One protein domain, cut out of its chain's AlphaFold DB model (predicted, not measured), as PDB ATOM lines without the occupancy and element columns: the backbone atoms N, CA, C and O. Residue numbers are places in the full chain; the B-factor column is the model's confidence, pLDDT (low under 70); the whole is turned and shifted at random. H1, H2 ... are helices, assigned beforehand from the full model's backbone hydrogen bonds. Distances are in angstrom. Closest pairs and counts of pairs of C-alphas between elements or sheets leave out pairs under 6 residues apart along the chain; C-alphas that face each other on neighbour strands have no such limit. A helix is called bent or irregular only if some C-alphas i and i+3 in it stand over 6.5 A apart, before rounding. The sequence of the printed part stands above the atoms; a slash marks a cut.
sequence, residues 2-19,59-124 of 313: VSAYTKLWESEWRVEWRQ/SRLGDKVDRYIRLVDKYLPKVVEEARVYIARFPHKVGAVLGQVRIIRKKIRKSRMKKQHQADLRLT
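What this domain is: This is residues 2 to 19 and 59 to 124 of the 313 residues of an uncharacterized protein of Symbiodinium microadriaticum (UniProt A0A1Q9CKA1). A helix, H1, stands near but clear of a helical hairpin, H2 and H3, and the hairpin packs through H2 on the first part of a long helix, H4. The far end of H4, residues 109 to 124, sticks out as an arm that makes much of the length. The printed part has 84 residues with four named helices, H1 to H4 in chain order, and no named strand: the class is all helix. It is loose, with a radius of gyration of the C-alphas of 15.4 A, and elongated, spanning 52 by 29 by 17 A.

How they stand to each other: H1, residues 2 to 19, touches no helix, but is near H3, residues 77 to 89, with 8 pairs of C-alphas within 10 A. H1 is apart from H2, residues 60 to 75, and only just apart from H4, residues 91 to 124, at 8.2 A. H2 and H3 touch as a hairpin, opposite ways at a shallow tilt of 21 degrees; their closest C-alphas, of Asp 73 and Val 80, are 5.6 A apart. H2 touches residues 91 to 105 of H4, closest at the C-alphas of Tyr 68 and Leu 98, 5.5 A; they run the same way at a shallow tilt of 34 degrees, only just short of steep. H3 and H4 are close but not clearly touching, with the C-alphas of Ile 87 and Val 94 closest at 6.4 A. Every O i to N i+4 pair is within hydrogen-bond range in H1, against 11 of 12 in H2, 7 of 9 in H3 and 28 of 30 in H4.

Where its parts are: H1 begins at C-alpha 2 (68.527, -50.369, 130.208) and is 25.5 A long; H2 is 23.1 A and H3 19.6 A. H4 is 50.4 A long, has a kink of 28 degrees near residue 98 and ends at C-alpha 124 (54.010, -27.501, 127.340). H3 and H4 are irregular: C-alphas 78 and 81 are 7.6 A apart, and C-alphas 92 and 95 are 7.2 A apart.

The domain as a whole: The two farthest C-alphas, of Arg 89 and Thr 124, are 52.6 A apart. Residues 20 to 58 are not printed, and C-alphas 19 and 59 are 29.3 A apart across the cut. The links H2 to H3 and H3 to H4 are tight. Mean pLDDT of the printed part is 85.7; residues 2 to 10, 12 to 19 and 124 are under 70.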
ATOM      1  N   VAL A   2      68.442 -49.234 129.239       47.94
ATOM      2  CA  VAL A   2      68.527 -50.369 130.208       47.94
ATOM      3  C   VAL A   2      69.305 -51.560 129.617       47.94
ATOM      4  O   VAL A   2      70.085 -52.199 130.315       47.94
ATOM      5  N   SER A   3      69.184 -51.773 128.302       54.94
ATOM      6  CA  SER A   3      69.940 -52.782 127.537       54.94
ATOM      7  C   SER A   3      71.465 -52.550 127.514       54.94
ATOM      8  O   SER A   3      72.229 -53.505 127.538       54.94
ATOM      9  N   ALA A   4      71.941 -51.299 127.525       60.41
ATOM     10  CA  ALA A   4      73.381 -51.012 127.496       60.41
ATOM     11  C   ALA A   4      74.034 -51.224 128.873       60.41
ATOM     12  O   ALA A   4      75.111 -51.799 128.975       60.41
ATOM     13  N   TYR A   5      73.337 -50.830 129.945       56.72
ATOM     14  CA  TYR A   5      73.797 -51.060 131.316       56.72
ATOM     15  C   TYR A   5      73.794 -52.541 131.704       56.72
ATOM     16  O   TYR A   5      74.684 -52.970 132.425       56.72
ATOM     17  N   THR A   6      72.819 -53.315 131.220       59.28
ATOM     18  CA  THR A   6      72.775 -54.770 131.446       59.28
ATOM     19  C   THR A   6      73.898 -55.480 130.707       59.28
ATOM     20  O   THR A   6      74.571 -56.285 131.324       59.28
ATOM     21  N   LYS A   7      74.188 -55.120 129.449       69.31
ATOM     22  CA  LYS A   7      75.308 -55.707 128.692       69.31
ATOM     23  C   LYS A   7      76.680 -55.430 129.306       69.31
ATOM     24  O   LYS A   7      77.528 -56.312 129.298       69.31
ATOM     25  N   LEU A   8      76.895 -54.227 129.836       61.19
ATOM     26  CA  LEU A   8      78.167 -53.872 130.466       61.19
ATOM     27  C   LEU A   8      78.321 -54.498 131.855       61.19
ATOM     28  O   LEU A   8      79.389 -54.986 132.206       61.19
ATOM     29  N   TRP A   9      77.238 -54.504 132.636       63.88
ATOM     30  CA  TRP A   9      77.210 -55.224 133.902       63.88
ATOM     31  C   TRP A   9      77.434 -56.717 133.652       63.88
ATOM     32  O   TRP A   9      78.282 -57.303 134.295       63.88
ATOM     33  N   GLU A  10      76.798 -57.310 132.640       65.44
ATOM     34  CA  GLU A  10      77.081 -58.683 132.216       65.44
ATOM     35  C   GLU A  10      78.535 -58.877 131.766       65.44
ATOM     36  O   GLU A  10      79.086 -59.931 132.046       65.44
ATOM     37  N   SER A  11      79.179 -57.923 131.081       71.69
ATOM     38  CA  SER A  11      80.565 -58.100 130.625       71.69
ATOM     39  C   SER A  11      81.582 -57.992 131.759       71.69
ATOM     40  O   SER A  11      82.460 -58.839 131.854       71.69
ATOM     41  N   GLU A  12      81.468 -56.991 132.634       63.22
ATOM     42  CA  GLU A  12      82.381 -56.847 133.776       63.22
ATOM     43  C   GLU A  12      82.120 -57.909 134.835       63.22
ATOM     44  O   GLU A  12      83.057 -58.536 135.323       63.22
ATOM     45  N   TRP A  13      80.845 -58.159 135.141       66.06
ATOM     46  CA  TRP A  13      80.483 -59.159 136.127       66.06
ATOM     47  C   TRP A  13      80.873 -60.544 135.631       66.06
ATOM     48  O   TRP A  13      81.474 -61.254 136.413       66.06
ATOM     49  N   ARG A  14      80.699 -60.906 134.343       66.75
ATOM     50  CA  ARG A  14      81.240 -62.173 133.797       66.75
ATOM     51  C   ARG A  14      82.764 -62.253 133.833       66.75
ATOM     52  O   ARG A  14      83.271 -63.361 133.952       66.75
ATOM     53  N   VAL A  15      83.493 -61.148 133.667       69.62
ATOM     54  CA  VAL A  15      84.966 -61.161 133.745       69.62
ATOM     55  C   VAL A  15      85.411 -61.393 135.185       69.62
ATOM     56  O   VAL A  15      86.224 -62.278 135.421       69.62
ATOM     57  N   GLU A  16      84.824 -60.683 136.148       65.12
ATOM     58  CA  GLU A  16      85.088 -60.901 137.574       65.12
ATOM     59  C   GLU A  16      84.614 -62.295 138.025       65.12
ATOM     60  O   GLU A  16      85.316 -62.975 138.771       65.12
ATOM     61  N   TRP A  17      83.471 -62.773 137.513       61.19
ATOM     62  CA  TRP A  17      82.961 -64.127 137.750       61.19
ATOM     63  C   TRP A  17      83.897 -65.186 137.187       61.19
ATOM     64  O   TRP A  17      84.183 -66.144 137.886       61.19
ATOM     65  N   ARG A  18      84.397 -65.027 135.953       60.91
ATOM     66  CA  ARG A  18      85.367 -65.964 135.366       60.91
ATOM     67  C   ARG A  18      86.679 -65.959 136.132       60.91
ATOM     68  O   ARG A  18      87.162 -67.030 136.450       60.91
ATOM     69  N   GLN A  19      87.192 -64.791 136.509       66.56
ATOM     70  CA  GLN A  19      88.417 -64.690 137.310       66.56
ATOM     71  C   GLN A  19      88.264 -65.274 138.720       66.56
ATOM     72  O   GLN A  19      89.245 -65.700 139.309       66.56
ATOM     73  N   SER A  59      69.425 -64.612 160.604       84.75
ATOM     74  CA  SER A  59      70.749 -64.011 160.666       84.75
ATOM     75  C   SER A  59      70.702 -62.662 159.939       84.75
ATOM     76  O   SER A  59      70.152 -62.550 158.840       84.75
ATOM     77  N   ARG A  60      71.317 -61.622 160.521       89.31
ATOM     78  CA  ARG A  60      71.427 -60.291 159.883       89.31
ATOM     79  C   ARG A  60      72.033 -60.367 158.475       89.31
ATOM     80  O   ARG A  60      71.875 -59.449 157.672       89.31
ATOM     81  N   LEU A  61      72.790 -61.431 158.198       91.06
ATOM     82  CA  LEU A  61      73.333 -61.727 156.882       91.06
ATOM     83  C   LEU A  61      72.242 -62.201 155.914       91.06
ATOM     84  O   LEU A  61      72.161 -61.653 154.819       91.06
ATOM     85  N   GLY A  62      71.373 -63.125 156.334       92.81
ATOM     86  CA  GLY A  62      70.225 -63.591 155.552       92.81
ATOM     87  C   GLY A  62      69.332 -62.443 155.081       92.81
ATOM     88  O   GLY A  62      69.027 -62.348 153.896       92.81
ATOM     89  N   ASP A  63      69.045 -61.470 155.947       93.56
ATOM     90  CA  ASP A  63      68.252 -60.292 155.558       93.56
ATOM     91  C   ASP A  63      68.932 -59.433 154.478       93.56
ATOM     92  O   ASP A  63      68.269 -58.826 153.628       93.56
ATOM     93  N   LYS A  64      70.271 -59.352 154.492       94.38
ATOM     94  CA  LYS A  64      71.037 -58.641 153.456       94.38
ATOM     95  C   LYS A  64      71.011 -59.403 152.133       94.38
ATOM     96  O   LYS A  64      70.880 -58.754 151.094       94.38
ATOM     97  N   VAL A  65      71.108 -60.733 152.180       95.44
ATOM     98  CA  VAL A  65      70.978 -61.621 151.016       95.44
ATOM     99  C   VAL A  65      69.597 -61.466 150.385       95.44
ATOM    100  O   VAL A  65      69.505 -61.101 149.213       95.44
ATOM    101  N   ASP A  66      68.532 -61.601 151.174       95.19
ATOM    102  CA  ASP A  66      67.151 -61.445 150.708       95.19
ATOM    103  C   ASP A  66      66.929 -60.066 150.081       95.19
ATOM    104  O   ASP A  66      66.356 -59.930 148.994       95.19
ATOM    105  N   ARG A  67      67.432 -59.009 150.733       95.88
ATOM    106  CA  ARG A  67      67.331 -57.638 150.219       95.88
ATOM    107  C   ARG A  67      68.089 -57.455 148.906       95.88
ATOM    108  O   ARG A  67      67.625 -56.708 148.045       95.88
ATOM    109  N   TYR A  68      69.245 -58.094 148.757       95.62
ATOM    110  CA  TYR A  68      70.009 -58.061 147.518       95.62
ATOM    111  C   TYR A  68      69.256 -58.772 146.392       95.62
ATOM    112  O   TYR A  68      69.023 -58.151 145.357       95.62
ATOM    113  N   ILE A  69      68.796 -60.007 146.615       96.06
ATOM    114  CA  ILE A  69      68.078 -60.791 145.602       96.06
ATOM    115  C   ILE A  69      66.815 -60.060 145.143       96.06
ATOM    116  O   ILE A  69      66.609 -59.909 143.944       96.06
ATOM    117  N   ARG A  70      66.033 -59.490 146.068       96.75
ATOM    118  CA  ARG A  70      64.851 -58.676 145.723       96.75
ATOM    119  C   ARG A  70      65.191 -57.452 144.868       96.75
ATOM    120  O   ARG A  70      64.398 -57.045 144.020       96.75
ATOM    121  N   LEU A  71      66.343 -56.815 145.097       95.25
ATOM    122  CA  LEU A  71      66.778 -55.675 144.285       95.25
ATOM    123  C   LEU A  71      67.253 -56.112 142.900       95.25
ATOM    124  O   LEU A  71      66.912 -55.447 141.923       95.25
ATOM    125  N   VAL A  72      68.021 -57.196 142.812       95.38
ATOM    126  CA  VAL A  72      68.462 -57.745 141.525       95.38
ATOM    127  C   VAL A  72      67.251 -58.181 140.709       95.38
ATOM    128  O   VAL A  72      67.119 -57.737 139.579       95.38
ATOM    129  N   ASP A  73      66.302 -58.899 141.302       96.25
ATOM    130  CA  ASP A  73      65.074 -59.347 140.634       96.25
ATOM    131  C   ASP A  73      64.259 -58.196 140.044       96.25
ATOM    132  O   ASP A  73      63.868 -58.205 138.876       96.25
ATOM    133  N   LYS A  74      64.130 -57.107 140.802       94.44
ATOM    134  CA  LYS A  74      63.383 -55.930 140.356       94.44
ATOM    135  C   LYS A  74      64.034 -55.162 139.202       94.44
ATOM    136  O   LYS A  74      63.322 -54.566 138.395       94.44
ATOM    137  N   TYR A  75      65.363 -55.061 139.172       91.56
ATOM    138  CA  TYR A  75      66.068 -54.163 138.242       91.56
ATOM    139  C   TYR A  75      66.843 -54.893 137.142       91.56
ATOM    140  O   TYR A  75      67.104 -54.301 136.095       91.56
ATOM    141  N   LEU A  76      67.209 -56.147 137.382       90.69
ATOM    142  CA  LEU A  76      68.078 -56.986 136.568       90.69
ATOM    143  C   LEU A  76      67.566 -58.450 136.591       90.69
ATOM    144  O   LEU A  76      68.276 -59.347 137.038       90.69
ATOM    145  N   PRO A  77      66.348 -58.739 136.096       93.75
ATOM    146  CA  PRO A  77      65.751 -60.078 136.201       93.75
ATOM    147  C   PRO A  77      66.557 -61.167 135.471       93.75
ATOM    148  O   PRO A  77      66.558 -62.322 135.877       93.75
ATOM    149  N   LYS A  78      67.295 -60.801 134.415       92.38
ATOM    150  CA  LYS A  78      68.079 -61.745 133.597       92.38
ATOM    151  C   LYS A  78      69.255 -62.393 134.328       92.38
ATOM    152  O   LYS A  78      69.752 -63.410 133.871       92.38
ATOM    153  N   VAL A  79      69.706 -61.787 135.420       92.00
ATOM    154  CA  VAL A  79      70.936 -62.166 136.135       92.00
ATOM    155  C   VAL A  79      70.636 -62.614 137.565       92.00
ATOM    156  O   VAL A  79      71.548 -62.846 138.348       92.00
ATOM    157  N   VAL A  80      69.352 -62.729 137.925       94.19
ATOM    158  CA  VAL A  80      68.913 -63.145 139.265       94.19
ATOM    159  C   VAL A  80      69.462 -64.509 139.628       94.19
ATOM    160  O   VAL A  80      69.944 -64.683 140.742       94.19
ATOM    161  N   GLU A  81      69.395 -65.460 138.700       95.38
ATOM    162  CA  GLU A  81      69.801 -66.831 138.980       95.38
ATOM    163  C   GLU A  81      71.311 -66.917 139.227       95.38
ATOM    164  O   GLU A  81      71.751 -67.457 140.240       95.38
ATOM    165  N   GLU A  82      72.110 -66.246 138.394       92.94
ATOM    166  CA  GLU A  82      73.559 -66.142 138.596       92.94
ATOM    167  C   GLU A  82      73.893 -65.426 139.916       92.94
ATOM    168  O   GLU A  82      74.794 -65.827 140.655       92.94
ATOM    169  N   ALA A  83      73.127 -64.389 140.259       94.12
ATOM    170  CA  ALA A  83      73.286 -63.639 141.496       94.12
ATOM    171  C   ALA A  83      72.966 -64.486 142.743       94.12
ATOM    172  O   ALA A  83      73.652 -64.354 143.758       94.12
ATOM    173  N   ARG A  84      71.978 -65.390 142.673       95.94
ATOM    174  CA  ARG A  84      71.690 -66.370 143.738       95.94
ATOM    175  C   ARG A  84      72.860 -67.323 143.937       95.94
ATOM    176  O   ARG A  84      73.328 -67.465 145.065       95.94
ATOM    177  N   VAL A  85      73.374 -67.902 142.849       96.31
ATOM    178  CA  VAL A  85      74.534 -68.808 142.891       96.31
ATOM    179  C   VAL A  85      75.760 -68.096 143.464       96.31
ATOM    180  O   VAL A  85      76.448 -68.642 144.325       96.31
ATOM    181  N   TYR A  86      76.017 -66.854 143.050       93.75
ATOM    182  CA  TYR A  86      77.150 -66.077 143.554       93.75
ATOM    183  C   TYR A  86      77.074 -65.824 145.060       93.75
ATOM    184  O   TYR A  86      78.070 -65.982 145.759       93.75
ATOM    185  N   ILE A  87      75.907 -65.445 145.586       95.31
ATOM    186  CA  ILE A  87      75.769 -65.200 147.026       95.31
ATOM    187  C   ILE A  87      75.852 -66.491 147.827       95.31
ATOM    188  O   ILE A  87      76.437 -66.477 148.907       95.31
ATOM    189  N   ALA A  88      75.291 -67.586 147.307       94.44
ATOM    190  CA  ALA A  88      75.415 -68.893 147.939       94.44
ATOM    191  C   ALA A  88      76.894 -69.283 148.100       94.44
ATOM    192  O   ALA A  88      77.278 -69.797 149.144       94.44
ATOM    193  N   ARG A  89      77.733 -68.958 147.106       95.75
ATOM    194  CA  ARG A  89      79.188 -69.183 147.148       95.75
ATOM    195  C   ARG A  89      79.940 -68.174 148.017       95.75
ATOM    196  O   ARG A  89      80.868 -68.542 148.726       95.75
ATOM    197  N   PHE A  90      79.556 -66.899 147.980       94.75
ATOM    198  CA  PHE A  90      80.284 -65.807 148.636       94.75
ATOM    199  C   PHE A  90      79.378 -64.952 149.536       94.75
ATOM    200  O   PHE A  90      79.202 -63.749 149.290       94.75
ATOM    201  N   PRO A  91      78.830 -65.511 150.630       92.62
ATOM    202  CA  PRO A  91      77.871 -64.794 151.470       92.62
ATOM    203  C   PRO A  91      78.494 -63.562 152.151       92.62
ATOM    204  O   PRO A  91      77.837 -62.533 152.313       92.62
ATOM    205  N   HIS A  92      79.793 -63.604 152.460       92.88
ATOM    206  CA  HIS A  92      80.533 -62.491 153.067       92.88
ATOM    207  C   HIS A  92      80.638 -61.254 152.152       92.88
ATOM    208  O   HIS A  92      80.716 -60.126 152.645       92.88
ATOM    209  N   LYS A  93      80.571 -61.423 150.821       93.81
ATOM    210  CA  LYS A  93      80.648 -60.309 149.859       93.81
ATOM    211  C   LYS A  93      79.321 -59.566 149.690       93.81
ATOM    212  O   LYS A  93      79.309 -58.480 149.107       93.81
ATOM    213  N   VAL A  94      78.208 -60.083 150.224       95.06
ATOM    214  CA  VAL A  94      76.864 -59.560 149.922       95.06
ATOM    215  C   VAL A  94      76.698 -58.076 150.266       95.06
ATOM    216  O   VAL A  94      76.000 -57.348 149.562       95.06
ATOM    217  N   GLY A  95      77.377 -57.590 151.311       93.00
ATOM    218  CA  GLY A  95      77.335 -56.180 151.704       93.00
ATOM    219  C   GLY A  95      77.892 -55.239 150.630       93.00
ATOM    220  O   GLY A  95      77.270 -54.218 150.327       93.00
ATOM    221  N   ALA A  96      79.020 -55.608 150.016       93.62
ATOM    222  CA  ALA A  96      79.654 -54.824 148.960       93.62
ATOM    223  C   ALA A  96      78.792 -54.809 147.688       93.62
ATOM    224  O   ALA A  96      78.500 -53.741 147.142       93.62
ATOM    225  N   VAL A  97      78.297 -55.980 147.268       92.50
ATOM    226  CA  VAL A  97      77.476 -56.093 146.050       92.50
ATOM    227  C   VAL A  97      76.119 -55.398 146.221       92.50
ATOM    228  O   VAL A  97      75.629 -54.731 145.307       92.50
ATOM    229  N   LEU A  98      75.532 -55.436 147.421       93.62
ATOM    230  CA  LEU A  98      74.332 -54.660 147.747       93.62
ATOM    231  C   LEU A  98      74.564 -53.147 147.606       93.62
ATOM    232  O   LEU A  98      73.676 -52.432 147.132       93.62
ATOM    233  N   GLY A  99      75.751 -52.655 147.968       93.38
ATOM    234  CA  GLY A  99      76.159 -51.269 147.732       93.38
ATOM    235  C   GLY A  99      76.141 -50.904 146.244       93.38
ATOM    236  O   GLY A  99      75.530 -49.903 145.858       93.38
ATOM    237  N   GLN A 100      76.721 -51.754 145.395       91.31
ATOM    238  CA  GLN A 100      76.752 -51.554 143.942       91.31
ATOM    239  C   GLN A 100      75.344 -51.538 143.330       91.31
ATOM    240  O   GLN A 100      74.987 -50.605 142.604       91.31
ATOM    241  N   VAL A 101      74.489 -52.503 143.685       91.06
ATOM    242  CA  VAL A 101      73.107 -52.566 143.176       91.06
ATOM    243  C   VAL A 101      72.295 -51.340 143.606       91.06
ATOM    244  O   VAL A 101      71.509 -50.801 142.821       91.06
ATOM    245  N   ARG A 102      72.520 -50.807 144.816       93.94
ATOM    246  CA  ARG A 102      71.907 -49.536 145.248       93.94
ATOM    247  C   ARG A 102      72.348 -48.354 144.385       93.94
ATOM    248  O   ARG A 102      71.517 -47.493 144.080       93.94
ATOM    249  N   ILE A 103      73.615 -48.296 143.972       93.00
ATOM    250  CA  ILE A 103      74.116 -47.254 143.062       93.00
ATOM    251  C   ILE A 103      73.429 -47.371 141.696       93.00
ATOM    252  O   ILE A 103      72.931 -46.366 141.180       93.00
ATOM    253  N   ILE A 104      73.327 -48.586 141.149       88.44
ATOM    254  CA  ILE A 104      72.623 -48.854 139.884       88.44
ATOM    255  C   ILE A 104      71.165 -48.389 139.984       88.44
ATOM    256  O   ILE A 104      70.708 -47.595 139.160       88.44
ATOM    257  N   ARG A 105      70.458 -48.769 141.055       92.25
ATOM    258  CA  ARG A 105      69.086 -48.316 141.329       92.25
ATOM    259  C   ARG A 105      68.973 -46.790 141.353       92.25
ATOM    260  O   ARG A 105      68.065 -46.236 140.730       92.25
ATOM    261  N   LYS A 106      69.881 -46.095 142.055       94.50
ATOM    262  CA  LYS A 106      69.901 -44.621 142.111       94.50
ATOM    263  C   LYS A 106      70.087 -44.017 140.715       94.50
ATOM    264  O   LYS A 106      69.370 -43.077 140.371       94.50
ATOM    265  N   LYS A 107      70.987 -44.566 139.892       91.44
ATOM    266  CA  LYS A 107      71.202 -44.113 138.505       91.44
ATOM    267  C   LYS A 107      69.966 -44.332 137.631       91.44
ATOM    268  O   LYS A 107      69.537 -43.396 136.958       91.44
ATOM    269  N   ILE A 108      69.344 -45.512 137.698       89.00
ATOM    270  CA  ILE A 108      68.107 -45.818 136.964       89.00
ATOM    271  C   ILE A 108      67.006 -44.826 137.355       89.00
ATOM    272  O   ILE A 108      66.412 -44.201 136.474       89.00
ATOM    273  N   ARG A 109      66.786 -44.600 138.659       92.81
ATOM    274  CA  ARG A 109      65.776 -43.648 139.155       92.81
ATOM    275  C   ARG A 109      66.038 -42.227 138.652       92.81
ATOM    276  O   ARG A 109      65.129 -41.616 138.098       92.81
ATOM    277  N   LYS A 110      67.277 -41.730 138.760       94.75
ATOM    278  CA  LYS A 110      67.662 -40.403 138.244       94.75
ATOM    279  C   LYS A 110      67.445 -40.288 136.733       94.75
ATOM    280  O   LYS A 110      66.925 -39.281 136.267       94.75
ATOM    281  N   SER A 111      67.801 -41.318 135.964       90.88
ATOM    282  CA  SER A 111      67.606 -41.315 134.508       90.88
ATOM    283  C   SER A 111      66.128 -41.290 134.109       90.88
ATOM    284  O   SER A 111      65.772 -40.636 133.133       90.88
ATOM    285  N   ARG A 112      65.261 -41.961 134.878       91.81
ATOM    286  CA  ARG A 112      63.814 -41.976 134.645       91.81
ATOM    287  C   ARG A 112      63.191 -40.612 134.935       91.81
ATOM    288  O   ARG A 112      62.448 -40.124 134.095       91.81
ATOM    289  N   MET A 113      63.565 -39.983 136.051       92.38
ATOM    290  CA  MET A 113      63.083 -38.643 136.412       92.38
ATOM    291  C   MET A 113      63.462 -37.605 135.351       92.38
ATOM    292  O   MET A 113      62.608 -36.867 134.878       92.38
ATOM    293  N   LYS A 114      64.713 -37.618 134.868       92.50
ATOM    294  CA  LYS A 114      65.150 -36.720 133.782       92.50
ATOM    295  C   LYS A 114      64.316 -36.870 132.505       92.50
ATOM    296  O   LYS A 114      64.024 -35.878 131.849       92.50
ATOM    297  N   LYS A 115      63.925 -38.100 132.155       89.69
ATOM    298  CA  LYS A 115      63.072 -38.357 130.985       89.69
ATOM    299  C   LYS A 115      61.644 -37.864 131.179       89.69
ATOM    300  O   LYS A 115      61.057 -37.396 130.213       89.69
ATOM    301  N   GLN A 116      61.104 -37.974 132.392       91.62
ATOM    302  CA  GLN A 116      59.773 -37.459 132.713       91.62
ATOM    303  C   GLN A 116      59.753 -35.933 132.597       91.62
ATOM    304  O   GLN A 116      58.994 -35.418 131.790       91.62
ATOM    305  N   HIS A 117      60.701 -35.233 133.227       90.38
ATOM    306  CA  HIS A 117      60.812 -33.776 133.076       90.38
ATOM    307  C   HIS A 117      60.989 -33.334 131.616       90.38
ATOM    308  O   HIS A 117      60.404 -32.345 131.188       90.38
ATOM    309  N   GLN A 118      61.765 -34.073 130.816       89.75
ATOM    310  CA  GLN A 118      61.916 -33.759 129.393       89.75
ATOM    311  C   GLN A 118      60.620 -33.985 128.593       89.75
ATOM    312  O   GLN A 118      60.370 -33.265 127.626       89.75
ATOM    313  N   ALA A 119      59.811 -34.981 128.963       86.94
ATOM    314  CA  ALA A 119      58.512 -35.221 128.341       86.94
ATOM    315  C   ALA A 119      57.508 -34.116 128.705       86.94
ATOM    316  O   ALA A 119      56.834 -33.603 127.812       86.94
ATOM    317  N   ASP A 120      57.483 -33.690 129.968       87.88
ATOM    318  CA  ASP A 120      56.577 -32.646 130.459       87.88
ATOM    319  C   ASP A 120      56.866 -31.285 129.803       87.88
ATOM    320  O   ASP A 120      55.949 -30.590 129.360       87.88
ATOM    321  N   LEU A 121      58.150 -30.937 129.636       85.69
ATOM    322  CA  LEU A 121      58.565 -29.721 128.921       85.69
ATOM    323  C   LEU A 121      58.182 -29.752 127.432       85.69
ATOM    324  O   LEU A 121      57.821 -28.729 126.849       85.69
ATOM    325  N   ARG A 122      58.230 -30.930 126.795       79.75
ATOM    326  CA  ARG A 122      57.813 -31.081 125.390       79.75
ATOM    327  C   ARG A 122      56.307 -30.906 125.195       79.75
ATOM    328  O   ARG A 122      55.900 -30.385 124.158       79.75
ATOM    329  N   LEU A 123      55.500 -31.318 126.171       76.12
ATOM    330  CA  LEU A 123      54.043 -31.164 126.135       76.12
ATOM    331  C   LEU A 123      53.616 -29.700 126.294       76.12
ATOM    332  O   LEU A 123      52.701 -29.255 125.610       76.12
ATOM    333  N   THR A 124      54.318 -28.925 127.121       65.19
ATOM    334  CA  THR A 124      54.010 -27.501 127.340       65.19
ATOM    335  C   THR A 124      54.479 -26.593 126.203       65.19
ATOM    336  O   THR A 124      53.828 -25.593 125.920       65.19
TER     337      THR A 124